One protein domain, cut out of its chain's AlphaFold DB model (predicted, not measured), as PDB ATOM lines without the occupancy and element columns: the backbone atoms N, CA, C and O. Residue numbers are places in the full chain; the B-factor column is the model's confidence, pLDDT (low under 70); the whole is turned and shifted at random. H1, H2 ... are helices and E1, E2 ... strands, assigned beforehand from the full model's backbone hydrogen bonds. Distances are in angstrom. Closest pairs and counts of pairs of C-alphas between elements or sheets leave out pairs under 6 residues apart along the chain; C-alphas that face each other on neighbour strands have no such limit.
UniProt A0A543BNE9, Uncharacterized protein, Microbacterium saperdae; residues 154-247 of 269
ATOM      1  N   SER A 154     284.297 296.965 204.288       95.38
ATOM      2  CA  SER A 154     284.348 295.577 203.846       95.38
ATOM      3  C   SER A 154     285.782 295.061 203.931       95.38
ATOM      4  O   SER A 154     286.705 295.686 203.413       95.38
ATOM      5  N   GLU A 155     285.945 293.896 204.553       95.88
ATOM      6  CA  GLU A 155     287.182 293.114 204.537       95.88
ATOM      7  C   GLU A 155     286.927 291.751 203.885       95.88
ATOM      8  O   GLU A 155     285.928 291.088 204.188       95.88
ATOM      9  N   GLU A 156     287.843 291.322 203.015       96.38
ATOM     10  CA  GLU A 156     287.891 289.959 202.481       96.38
ATOM     11  C   GLU A 156     288.684 289.050 203.427       96.38
ATOM     12  O   GLU A 156     289.720 289.443 203.968       96.38
ATOM     13  N   TYR A 157     288.206 287.823 203.630       93.62
ATOM     14  CA  TYR A 157     288.889 286.810 204.428       93.62
ATOM     15  C   TYR A 157     288.761 285.424 203.793       93.62
ATOM     16  O   TYR A 157     287.766 285.108 203.143       93.62
ATOM     17  N   GLU A 158     289.769 284.579 204.003       95.75
ATOM     18  CA  GLU A 158     289.737 283.183 203.565       95.75
ATOM     19  C   GLU A 158     288.744 282.385 204.414       95.75
ATOM     20  O   GLU A 158     288.804 282.388 205.646       95.75
ATOM     21  N   THR A 159     287.835 281.672 203.754       95.19
ATOM     22  CA  THR A 159     286.825 280.834 204.421       95.19
ATOM     23  C   THR A 159     287.404 279.540 204.996       95.19
ATOM     24  O   THR A 159     286.755 278.888 205.810       95.19
ATOM     25  N   GLY A 160     288.610 279.159 204.562       94.75
ATOM     26  CA  GLY A 160     289.209 277.846 204.808       94.75
ATOM     27  C   GLY A 160     288.817 276.786 203.775       94.75
ATOM     28  O   GLY A 160     289.391 275.699 203.783       94.75
ATOM     29  N   ARG A 161     287.889 277.106 202.864       97.12
ATOM     30  CA  ARG A 161     287.501 276.248 201.743       97.12
ATOM     31  C   ARG A 161     288.261 276.623 200.480       97.12
ATOM     32  O   ARG A 161     288.748 277.746 200.335       97.12
ATOM     33  N   PHE A 162     288.340 275.683 199.551       97.94
ATOM     34  CA  PHE A 162     289.042 275.861 198.290       97.94
ATOM     35  C   PHE A 162     288.155 275.549 197.097       97.94
ATOM     36  O   PHE A 162     287.468 274.527 197.062       97.94
ATOM     37  N   ASP A 163     288.226 276.425 196.103       97.50
ATOM     38  CA  ASP A 163     287.674 276.186 194.784       97.50
ATOM     39  C   ASP A 163     288.714 275.504 193.888       97.50
ATOM     40  O   ASP A 163     289.925 275.747 194.002       97.50
ATOM     41  N   VAL A 164     288.242 274.631 193.003       98.00
ATOM     42  CA  VAL A 164     289.079 273.839 192.103       98.00
ATOM     43  C   VAL A 164     288.549 273.982 190.694       98.00
ATOM     44  O   VAL A 164     287.385 273.705 190.416       98.00
ATOM     45  N   THR A 165     289.439 274.371 189.792       97.00
ATOM     46  CA  THR A 165     289.139 274.489 188.367       97.00
ATOM     47  C   THR A 165     290.046 273.571 187.566       97.00
ATOM     48  O   THR A 165     291.171 273.270 187.972       97.00
ATOM     49  N   MET A 166     289.538 273.120 186.424       96.75
ATOM     50  CA  MET A 166     290.273 272.326 185.451       96.75
ATOM     51  C   MET A 166     290.438 273.166 184.190       96.75
ATOM     52  O   MET A 166     289.457 273.724 183.699       96.75
ATOM     53  N   ASP A 167     291.669 273.299 183.706       95.25
ATOM     54  CA  ASP A 167     291.933 273.958 182.427       95.25
ATOM     55  C   ASP A 167     291.817 272.973 181.246       95.25
ATOM     56  O   ASP A 167     291.449 271.814 181.424       95.25
ATOM     57  N   ASP A 168     292.124 273.434 180.032       93.19
ATOM     58  CA  ASP A 168     292.121 272.605 178.815       93.19
ATOM     59  C   ASP A 168     293.498 271.964 178.516       93.19
ATOM     60  O   ASP A 168     293.717 271.387 177.445       93.19
ATOM     61  N   VAL A 169     294.479 272.094 179.419       93.12
ATOM     62  CA  VAL A 169     295.852 271.621 179.201       93.12
ATOM     63  C   VAL A 169     295.986 270.191 179.698       93.12
ATOM     64  O   VAL A 169     296.143 269.939 180.892       93.12
ATOM     65  N   ASN A 170     295.964 269.238 178.764       90.38
ATOM     66  CA  ASN A 170     296.044 267.824 179.111       90.38
ATOM     67  C   ASN A 170     297.364 267.500 179.851       90.38
ATOM     68  O   ASN A 170     298.444 267.845 179.358       90.38
ATOM     69  N   PRO A 171     297.307 266.833 181.020       88.94
ATOM     70  CA  PRO A 171     298.498 266.452 181.778       88.94
ATOM     71  C   PRO A 171     299.304 265.323 181.126       88.94
ATOM     72  O   PRO A 171     300.430 265.048 181.534       88.94
ATOM     73  N   CYS A 172     298.724 264.680 180.117       92.00
ATOM     74  CA  CYS A 172     299.281 263.587 179.355       92.00
ATOM     75  C   CYS A 172     299.675 264.028 177.939       92.00
ATOM     76  O   CYS A 172     299.121 264.969 177.373       92.00
ATOM     77  N   PHE A 173     300.630 263.321 177.339       92.94
ATOM     78  CA  PHE A 173     301.059 263.487 175.950       92.94
ATOM     79  C   PHE A 173     300.892 262.178 175.170       92.94
ATOM     80  O   PHE A 173     300.932 261.087 175.733       92.94
ATOM     81  N   VAL A 174     300.682 262.282 173.855       94.88
ATOM     82  CA  VAL A 174     300.582 261.111 172.965       94.88
ATOM     83  C   VAL A 174     301.902 260.331 172.989       94.88
ATOM     84  O   VAL A 174     302.968 260.931 173.118       94.88
ATOM     85  N   ASP A 175     301.819 259.002 172.886       93.88
ATOM     86  CA  ASP A 175     302.946 258.056 172.946       93.88
ATOM     87  C   ASP A 175     303.665 257.953 174.307       93.88
ATOM     88  O   ASP A 175     304.646 257.217 174.431       93.88
ATOM     89  N   GLN A 176     303.178 258.624 175.357       95.00
ATOM     90  CA  GLN A 176     303.679 258.388 176.714       95.00
ATOM     91  C   GLN A 176     303.156 257.060 177.273       95.00
ATOM     92  O   GLN A 176     302.066 256.616 176.899       95.00
ATOM     93  N   ALA A 177     303.893 256.454 178.207       95.88
ATOM     94  CA  ALA A 177     303.426 255.257 178.898       95.88
ATOM     95  C   ALA A 177     302.114 255.543 179.642       95.88
ATOM     96  O   ALA A 177     301.963 256.567 180.311       95.88
ATOM     97  N   TRP A 178     301.148 254.634 179.517       94.19
ATOM     98  CA  TRP A 178     299.829 254.818 180.121       94.19
ATOM     99  C   TRP A 178     299.897 254.916 181.653       94.19
ATOM    100  O   TRP A 178     299.215 255.749 182.247       94.19
ATOM    101  N   SER A 179     300.792 254.150 182.285       95.81
ATOM    102  CA  SER A 179     301.088 254.259 183.719       95.81
ATOM    103  C   SER A 179     301.535 255.663 184.130       95.81
ATOM    104  O   SER A 179     301.028 256.199 185.109       95.81
ATOM    105  N   ASP A 180     302.415 256.294 183.347       95.62
ATOM    106  CA  ASP A 180     302.949 257.624 183.660       95.62
ATOM    107  C   ASP A 180     301.846 258.692 183.571       95.62
ATOM    108  O   ASP A 180     301.835 259.646 184.346       95.62
ATOM    109  N   CYS A 181     300.878 258.504 182.662       95.25
ATOM    110  CA  CYS A 181     299.673 259.335 182.571       95.25
ATOM    111  C   CYS A 181     298.842 259.263 183.854       95.25
ATOM    112  O   CYS A 181     298.487 260.290 184.431       95.25
ATOM    113  N   ILE A 182     298.552 258.038 184.302       95.38
ATOM    114  CA  ILE A 182     297.761 257.776 185.508       95.38
ATOM    115  C   ILE A 182     298.448 258.394 186.726       95.38
ATOM    116  O   ILE A 182     297.793 259.080 187.510       95.38
ATOM    117  N   ASP A 183     299.756 258.187 186.870       96.12
ATOM    118  CA  ASP A 183     300.527 258.703 188.001       96.12
ATOM    119  C   ASP A 183     300.595 260.236 187.987       96.12
ATOM    120  O   ASP A 183     300.447 260.871 189.032       96.12
ATOM    121  N   ALA A 184     300.738 260.854 186.809       95.06
ATOM    122  CA  ALA A 184     300.699 262.307 186.669       95.06
ATOM    123  C   ALA A 184     299.326 262.887 187.044       95.06
ATOM    124  O   ALA A 184     299.257 263.905 187.738       95.06
ATOM    125  N   MET A 185     298.231 262.246 186.620       96.00
ATOM    126  CA  MET A 185     296.883 262.667 187.002       96.00
ATOM    127  C   MET A 185     296.643 262.481 188.503       96.00
ATOM    128  O   MET A 185     296.175 263.413 189.156       96.00
ATOM    129  N   ALA A 186     297.024 261.335 189.072       97.12
ATOM    130  CA  ALA A 186     296.908 261.072 190.505       97.12
ATOM    131  C   ALA A 186     297.696 262.088 191.341       97.12
ATOM    132  O   ALA A 186     297.154 262.650 192.288       97.12
ATOM    133  N   ALA A 187     298.923 262.425 190.935       96.94
ATOM    134  CA  ALA A 187     299.725 263.438 191.614       96.94
ATOM    135  C   ALA A 187     299.065 264.830 191.605       96.94
ATOM    136  O   ALA A 187     299.198 265.582 192.569       96.94
ATOM    137  N   GLN A 188     298.343 265.191 190.538       96.31
ATOM    138  CA  GLN A 188     297.589 266.447 190.504       96.31
ATOM    139  C   GLN A 188     296.367 266.424 191.409       96.31
ATOM    140  O   GLN A 188     296.115 267.408 192.106       96.31
ATOM    141  N   TYR A 189     295.634 265.311 191.417       97.56
ATOM    142  CA  TYR A 189     294.528 265.119 192.342       97.56
ATOM    143  C   TYR A 189     295.009 265.248 193.794       97.56
ATOM    144  O   TYR A 189     294.442 266.026 194.555       97.56
ATOM    145  N   ASP A 190     296.107 264.584 194.159       97.75
ATOM    146  CA  ASP A 190     296.659 264.651 195.514       97.75
ATOM    147  C   ASP A 190     297.130 266.070 195.878       97.75
ATOM    148  O   ASP A 190     296.938 266.533 196.999       97.75
ATOM    149  N   ALA A 191     297.709 266.804 194.924       96.50
ATOM    150  CA  ALA A 191     298.175 268.168 195.166       96.50
ATOM    151  C   ALA A 191     297.031 269.184 195.350       96.50
ATOM    152  O   ALA A 191     297.179 270.160 196.093       96.50
ATOM    153  N   VAL A 192     295.914 268.989 194.646       97.62
ATOM    154  CA  VAL A 192     294.837 269.982 194.529       97.62
ATOM    155  C   VAL A 192     293.614 269.608 195.363       97.62
ATOM    156  O   VAL A 192     293.091 270.460 196.077       97.62
ATOM    157  N   CYS A 193     293.183 268.355 195.317       97.50
ATOM    158  CA  CYS A 193     291.915 267.895 195.876       97.50
ATOM    159  C   CYS A 193     292.054 267.166 197.219       97.50
ATOM    160  O   CYS A 193     291.127 267.217 198.026       97.50
ATOM    161  N   ALA A 194     293.166 266.467 197.467       96.44
ATOM    162  CA  ALA A 194     293.325 265.686 198.692       96.44
ATOM    163  C   ALA A 194     293.587 266.571 199.925       96.44
ATOM    164  O   ALA A 194     294.221 267.623 199.839       96.44
ATOM    165  N   ASP A 195     293.097 266.108 201.080       94.44
ATOM    166  CA  ASP A 195     293.337 266.681 202.413       94.44
ATOM    167  C   ASP A 195     292.972 268.170 202.588       94.44
ATOM    168  O   ASP A 195     293.507 268.852 203.464       94.44
ATOM    169  N   VAL A 196     292.034 268.686 201.788       96.19
ATOM    170  CA  VAL A 196     291.534 270.063 201.893       96.19
ATOM    171  C   VAL A 196     290.012 270.116 201.943       96.19
ATOM    172  O   VAL A 196     289.321 269.227 201.450       96.19
ATOM    173  N   GLU A 197     289.479 271.181 202.538       97.00
ATOM    174  CA  GLU A 197     288.042 271.438 202.532       97.00
ATOM    175  C   GLU A 197     287.657 272.129 201.221       97.00
ATOM    176  O   GLU A 197     288.188 273.184 200.880       97.00
ATOM    177  N   LEU A 198     286.763 271.514 200.449       97.12
ATOM    178  CA  LEU A 198     286.415 271.975 199.108       97.12
ATOM    179  C   LEU A 198     285.073 272.714 199.084       97.12
ATOM    180  O   LEU A 198     284.175 272.491 199.909       97.12
ATOM    181  N   THR A 199     284.913 273.590 198.095       97.56
ATOM    182  CA  THR A 199     283.588 274.082 197.713       97.56
ATOM    183  C   THR A 199     282.728 272.929 197.174       97.56
ATOM    184  O   THR A 199     283.229 271.865 196.796       97.56
ATOM    185  N   GLU A 200     281.406 273.105 197.162       96.12
ATOM    186  CA  GLU A 200     280.506 272.105 196.571       96.12
ATOM    187  C   GLU A 200     280.790 271.900 195.065       96.12
ATOM    188  O   GLU A 200     280.957 270.747 194.658       96.12
ATOM    189  N   PRO A 201     280.990 272.961 194.249       96.19
ATOM    190  CA  PRO A 201     281.434 272.804 192.862       96.19
ATOM    191  C   PRO A 201     282.789 272.097 192.731       96.19
ATOM    192  O   PRO A 201     282.917 271.162 191.938       96.19
ATOM    193  N   ALA A 202     283.781 272.473 193.545       97.62
ATOM    194  CA  ALA A 202     285.108 271.858 193.521       97.62
ATOM    195  C   ALA A 202     285.067 270.364 193.868       97.62
ATOM    196  O   ALA A 202     285.804 269.567 193.288       97.62
ATOM    197  N   THR A 203     284.169 269.966 194.772       97.94
ATOM    198  CA  THR A 203     283.951 268.557 195.118       97.94
ATOM    199  C   THR A 203     283.474 267.758 193.903       97.94
ATOM    200  O   THR A 203     283.960 266.645 193.690       97.94
ATOM    201  N   SER A 204     282.582 268.316 193.073       97.44
ATOM    202  CA  SER A 204     282.150 267.673 191.818       97.44
ATOM    203  C   SER A 204     283.328 267.478 190.866       97.44
ATOM    204  O   SER A 204     283.569 266.358 190.419       97.44
ATOM    205  N   VAL A 205     284.119 268.533 190.632       97.00
ATOM    206  CA  VAL A 205     285.289 268.489 189.737       97.00
ATOM    207  C   VAL A 205     286.297 267.435 190.200       97.00
ATOM    208  O   VAL A 205     286.721 266.591 189.414       97.00
ATOM    209  N   CYS A 206     286.650 267.434 191.487       97.62
ATOM    210  CA  CYS A 206     287.586 266.466 192.052       97.62
ATOM    211  C   CYS A 206     287.045 265.025 192.010       97.62
ATOM    212  O   CYS A 206     287.805 264.099 191.733       97.62
ATOM    213  N   THR A 207     285.743 264.823 192.237       97.75
ATOM    214  CA  THR A 207     285.110 263.493 192.171       97.75
ATOM    215  C   THR A 207     285.123 262.940 190.749       97.75
ATOM    216  O   THR A 207     285.483 261.782 190.543       97.75
ATOM    217  N   GLU A 208     284.776 263.764 189.759       96.69
ATOM    218  CA  GLU A 208     284.830 263.389 188.341       96.69
ATOM    219  C   GLU A 208     286.263 263.076 187.897       96.69
ATOM    220  O   GLU A 208     286.500 262.082 187.209       96.69
ATOM    221  N   TYR A 209     287.229 263.882 188.341       97.06
ATOM    222  CA  TYR A 209     288.640 263.677 188.032       97.06
ATOM    223  C   TYR A 209     289.187 262.377 188.647       97.06
ATOM    224  O   TYR A 209     289.899 261.627 187.980       97.06
ATOM    225  N   LEU A 210     288.817 262.060 189.894       97.00
ATOM    226  CA  LEU A 210     289.192 260.797 190.535       97.00
ATOM    227  C   LEU A 210     288.546 259.591 189.843       97.00
ATOM    228  O   LEU A 210     289.220 258.593 189.595       97.00
ATOM    229  N   ALA A 211     287.268 259.697 189.471       97.25
ATOM    230  CA  ALA A 211     286.572 258.647 188.731       97.25
ATOM    231  C   ALA A 211     287.243 258.357 187.380       97.25
ATOM    232  O   ALA A 211     287.330 257.200 186.973       97.25
ATOM    233  N   ALA A 212     287.765 259.385 186.707       94.75
ATOM    234  CA  ALA A 212     288.532 259.218 185.478       94.75
ATOM    235  C   ALA A 212     289.849 258.462 185.709       94.75
ATOM    236  O   ALA A 212     290.173 257.555 184.946       94.75
ATOM    237  N   ILE A 213     290.582 258.780 186.782       95.56
ATOM    238  CA  ILE A 213     291.799 258.045 187.163       95.56
ATOM    239  C   ILE A 213     291.479 256.564 187.415       95.56
ATOM    240  O   ILE A 213     292.208 255.681 186.958       95.56
ATOM    241  N   ASP A 214     290.390 256.276 188.128       97.06
ATOM    242  CA  ASP A 214     289.988 254.902 188.435       97.06
ATOM    243  C   ASP A 214     289.526 254.136 187.187       97.06
ATOM    244  O   ASP A 214     289.879 252.965 187.021       97.06
ATOM    245  N   ASP A 215     288.819 254.796 186.268       94.44
ATOM    246  CA  ASP A 215     288.473 254.226 184.967       94.44
ATOM    247  C   ASP A 215     289.735 253.881 184.162       94.44
ATOM    248  O   ASP A 215     289.879 252.746 183.702       94.44
ATOM    249  N   MET A 216     290.708 254.796 184.087       92.50
ATOM    250  CA  MET A 216     291.985 254.552 183.409       92.50
ATOM    251  C   MET A 216     292.750 253.368 184.008       92.50
ATOM    252  O   MET A 216     293.293 252.547 183.268       92.50
ATOM    253  N   ARG A 217     292.769 253.243 185.342       95.00
ATOM    254  CA  ARG A 217     293.371 252.097 186.044       95.00
ATOM    255  C   ARG A 217     292.640 250.792 185.736       95.00
ATOM    256  O   ARG A 217     293.284 249.751 185.610       95.00
ATOM    257  N   SER A 218     291.314 250.835 185.600       95.19
ATOM    258  CA  SER A 218     290.496 249.654 185.298       95.19
ATOM    259  C   SER A 218     290.753 249.086 183.897       95.19
ATOM    260  O   SER A 218     290.632 247.877 183.688       95.19
ATOM    261  N   GLN A 219     291.171 249.937 182.955       90.94
ATOM    262  CA  GLN A 219     291.539 249.552 181.591       90.94
ATOM    263  C   GLN A 219     292.935 248.902 181.504       90.94
ATOM    264  O   GLN A 219     293.296 248.355 180.462       90.94
ATOM    265  N   GLY A 220     293.693 248.902 182.605       90.12
ATOM    266  CA  GLY A 220     295.049 248.363 182.701       90.12
ATOM    267  C   GLY A 220     296.117 249.453 182.650       90.12
ATOM    268  O   GLY A 220     295.824 250.619 182.424       90.12
ATOM    269  N   THR A 221     297.372 249.071 182.889       87.62
ATOM    270  CA  THR A 221     298.538 249.979 182.890       87.62
ATOM    271  C   THR A 221     299.461 249.777 181.689       87.62
ATOM    272  O   THR A 221     300.405 250.542 181.498       87.62
ATOM    273  N   ASP A 222     299.209 248.739 180.892       87.44
ATOM    274  CA  ASP A 222     300.052 248.358 179.765       87.44
ATOM    275  C   ASP A 222     299.688 249.172 178.517       87.44
ATOM    276  O   ASP A 222     298.526 249.241 178.122       87.44
ATOM    277  N   GLY A 223     300.692 249.745 177.853       90.06
ATOM    278  CA  GLY A 223     300.525 250.464 176.589       90.06
ATOM    279  C   GLY A 223     300.908 251.939 176.658       90.06
ATOM    280  O   GLY A 223     301.606 252.385 177.571       90.06
ATOM    281  N   VAL A 224     300.479 252.684 175.640       93.00
ATOM    282  CA  VAL A 224     300.769 254.113 175.475       93.00
ATOM    283  C   VAL A 224     299.488 254.907 175.236       93.00
ATOM    284  O   VAL A 224     298.502 254.366 174.732       93.00
ATOM    285  N   VAL A 225     299.504 256.196 175.575       91.81
ATOM    286  CA  VAL A 225     298.385 257.116 175.326       91.81
ATOM    287  C   VAL A 225     298.153 257.260 173.818       91.81
ATOM    288  O   VAL A 225     298.977 257.834 173.105       91.81
ATOM    289  N   ALA A 226     297.008 256.767 173.339       88.62
ATOM    290  CA  ALA A 226     296.630 256.821 171.925       88.62
ATOM    291  C   ALA A 226     296.019 258.170 171.501       88.62
ATOM    292  O   ALA A 226     296.167 258.592 170.356       88.62
ATOM    293  N   SER A 227     295.323 258.854 172.413       88.25
ATOM    294  CA  SER A 227     294.717 260.167 172.173       88.25
ATOM    295  C   SER A 227     294.601 260.956 173.469       88.25
ATOM    296  O   SER A 227     294.406 260.371 174.534       88.25
ATOM    297  N   LEU A 228     294.661 262.283 173.366       83.50
ATOM    298  CA  LEU A 228     294.424 263.170 174.500       83.50
ATOM    299  C   LEU A 228     292.921 263.208 174.804       83.50
ATOM    300  O   LEU A 228     292.115 263.485 173.915       83.50
ATOM    301  N   GLY A 229     292.556 262.872 176.041       82.00
ATOM    302  CA  GLY A 229     291.192 263.028 176.549       82.00
ATOM    303  C   GLY A 229     290.846 264.493 176.838       82.00
ATOM    304  O   GLY A 229     291.631 265.398 176.558       82.00
ATOM    305  N   SER A 230     289.678 264.723 177.436       85.50
ATOM    306  CA  SER A 230     289.186 266.062 177.798       85.50
ATOM    307  C   SER A 230     289.670 266.572 179.158       85.50
ATOM    308  O   SER A 230     289.365 267.701 179.515       85.50
ATOM    309  N   PHE A 231     290.376 265.749 179.934       89.56
ATOM    310  CA  PHE A 231     290.876 266.156 181.244       89.56
ATOM    311  C   PHE A 231     292.106 267.040 181.086       89.56
ATOM    312  O   PHE A 231     293.072 266.641 180.429       89.56
ATOM    313  N   GLY A 232     292.059 268.223 181.691       93.38
ATOM    314  CA  GLY A 232     293.199 269.121 181.783       93.38
ATOM    315  C   GLY A 232     293.788 269.190 183.181       93.38
ATOM    316  O   GLY A 232     293.565 268.316 184.022       93.38
ATOM    317  N   LYS A 233     294.591 270.219 183.419       94.88
ATOM    318  CA  LYS A 233     295.324 270.401 184.660       94.88
ATOM    319  C   LYS A 233     294.410 270.996 185.725       94.88
ATOM    320  O   LYS A 233     293.660 271.937 185.468       94.88
ATOM    321  N   LEU A 234     294.523 270.479 186.944       97.00
ATOM    322  CA  LEU A 234     293.806 271.017 188.096       97.00
ATOM    323  C   LEU A 234     294.544 272.216 188.705       97.00
ATOM    324  O   LEU A 234     295.773 272.223 188.834       97.00
ATOM    325  N   SER A 235     293.782 273.221 189.131       96.50
ATOM    326  CA  SER A 235     294.282 274.363 189.894       96.50
ATOM    327  C   SER A 235     293.380 274.662 191.090       96.50
ATOM    328  O   SER A 235     292.163 274.493 191.012       96.50
ATOM    329  N   ARG A 236     293.986 275.091 192.203       96.75
ATOM    330  CA  ARG A 236     293.297 275.396 193.462       96.75
ATOM    331  C   ARG A 236     293.390 276.875 193.792       96.75
ATOM    332  O   ARG A 236     294.486 277.430 193.746       96.75
ATOM    333  N   THR A 237     292.280 277.465 194.221       97.19
ATOM    334  CA  THR A 237     292.230 278.835 194.750       97.19
ATOM    335  C   THR A 237     291.439 278.857 196.057       97.19
ATOM    336  O   THR A 237     290.460 278.132 196.195       97.19
ATOM    337  N   ALA A 238     291.880 279.637 197.048       97.12
ATOM    338  CA  ALA A 238     291.144 279.779 198.306       97.12
ATOM    339  C   ALA A 238     289.824 280.532 198.075       97.12
ATOM    340  O   ALA A 238     289.808 281.551 197.384       97.12
ATOM    341  N   GLU A 239     288.728 280.042 198.656       96.50
ATOM    342  CA  GLU A 239     287.441 280.736 198.637       96.50
ATOM    343  C   GLU A 239     287.495 281.911 199.622       96.50
ATOM    344  O   GLU A 239     287.734 281.731 200.825       96.50
ATOM    345  N   LEU A 240     287.259 283.114 199.100       95.62
ATOM    346  CA  LEU A 240     287.190 284.349 199.872       95.62
ATOM    347  C   LEU A 240     285.734 284.696 200.180       95.62
ATOM    348  O   LEU A 240     284.864 284.604 199.315       95.62
ATOM    349  N   ALA A 241     285.481 285.144 201.404       94.25
ATOM    350  CA  ALA A 241     284.215 285.731 201.814       94.25
ATOM    351  C   ALA A 241     284.428 287.166 202.296       94.25
ATOM    352  O   ALA A 241     285.528 287.561 202.682       94.25
ATOM    353  N   THR A 242     283.356 287.954 202.293       95.56
ATOM    354  CA  THR A 242     283.376 289.346 202.751       95.56
ATOM    355  C   THR A 242     282.660 289.480 204.083       95.56
ATOM    356  O   THR A 242     281.543 288.981 204.239       95.56
ATOM    357  N   ARG A 243     283.249 290.220 205.022       95.56
ATOM    358  CA  ARG A 243     282.561 290.667 206.240       95.56
ATOM    359  C   ARG A 243     282.577 292.185 206.341       95.56
ATOM    360  O   ARG A 243     283.531 292.834 205.918       95.56
ATOM    361  N   GLN A 244     281.521 292.729 206.934       95.81
ATOM    362  CA  GLN A 244     281.478 294.124 207.358       95.81
ATOM    363  C   GLN A 244     282.161 294.238 208.718       95.81
ATOM    364  O   GLN A 244     281.793 293.531 209.658       95.81
ATOM    365  N   VAL A 245     283.144 295.123 208.812       95.56
ATOM    366  CA  VAL A 245     283.877 295.417 210.039       95.56
ATOM    367  C   VAL A 245     283.592 296.857 210.432       95.56
ATOM    368  O   VAL A 245     283.621 297.766 209.600       95.56
ATOM    369  N   SER A 246     283.254 297.046 211.704       94.00
ATOM    370  CA  SER A 246     283.040 298.371 212.276       94.00
ATOM    371  C   SER A 246     284.357 299.148 212.342       94.00
ATOM    372  O   SER A 246     285.406 298.585 212.647       94.00
ATOM    373  N   ASN A 247     284.283 300.456 212.100       94.88
ATOM    374  CA  ASN A 247     285.390 301.387 212.318       94.88
ATOM    375  C   ASN A 247     285.523 301.857 213.778       94.88
ATOM    376  O   ASN A 247     286.389 302.682 214.066       94.88
TER     377      ASN A 247
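This is residues 154 to 247 of the 269 residues of an uncharacterized protein of Microbacterium saperdae (UniProt A0A543BNE9). A long two-stranded ribbon, E1 with E2, runs out from one end of a helical hairpin, H1 with H2, and the whole makes a rod. The ribbon's inner end, near residues 164 and 236, packs on the helices; its other end, near residues 154 and 246, reaches far beyond them, and the two long links run between the ribbon and the hairpin's far end. The printed part has 94 residues, with two named helices and two named strands in the order E1, H1, H2, E2; the sheet's order is E1 - E2, antiparallel, and the class is mixed, helices and strands. It is loose, with a radius of gyration of the C-alphas of 16.9 A, and spans 64 by 20 by 16 A.

Find C-alpha 154 at (284.348, 295.577, 203.846); from there strand E1, residues 154 to 166, runs 30.2 A from first to last C-alpha and bends by 78 degrees at residue 160. Go on to C-alpha 178 at (299.829, 254.818, 180.121), where helix H1, residues 178 to 192, begins its 21.5 A. Helix H2, residues 200 to 218, is 27.0 A long. Strand E2, residues 234 to 246, runs 38.1 A and ends at C-alpha 246, at (283.040, 298.371, 212.276).

Look first at E1 and E2, antiparallel neighbours whose directions stand at 164 degrees. C-alphas 156 and 242 face each other at 4.6 A; N 155 and O 243, 3.0 A apart, and N 163 and O 237, 2.8 A apart, are within hydrogen-bond range. Look then at E1 and H2, which have 11 pairs of C-alphas within 8 A: their closest C-alphas, those of Val 164 and Ala 202, are 4.7 A apart. The closest C-alphas of H1 and E2, those of Val 192 and Arg 236, are 5.7 A apart. H1 and H2 form a helical hairpin: they touch, with the closest C-alphas, those of Ile 182 and Ile 213, 6.2 A apart. They run opposite ways at a shallow tilt of 21 degrees. In H1 and H2 every O i to N i+4 pair is within hydrogen-bond range.

The two C-alphas farthest apart, those of Gly 223 and Asn 247, are 64.0 A apart, while C-alphas 154 and 247 are 10.3 A apart. The printed part has no cut. The links E1 to H1, of 11 residues, and H2 to E2, of 15 residues, are long; H1 to H2, of 7 residues, is short. The mean pLDDT of the printed part is 94.7, and no printed residue is under 70 in this model.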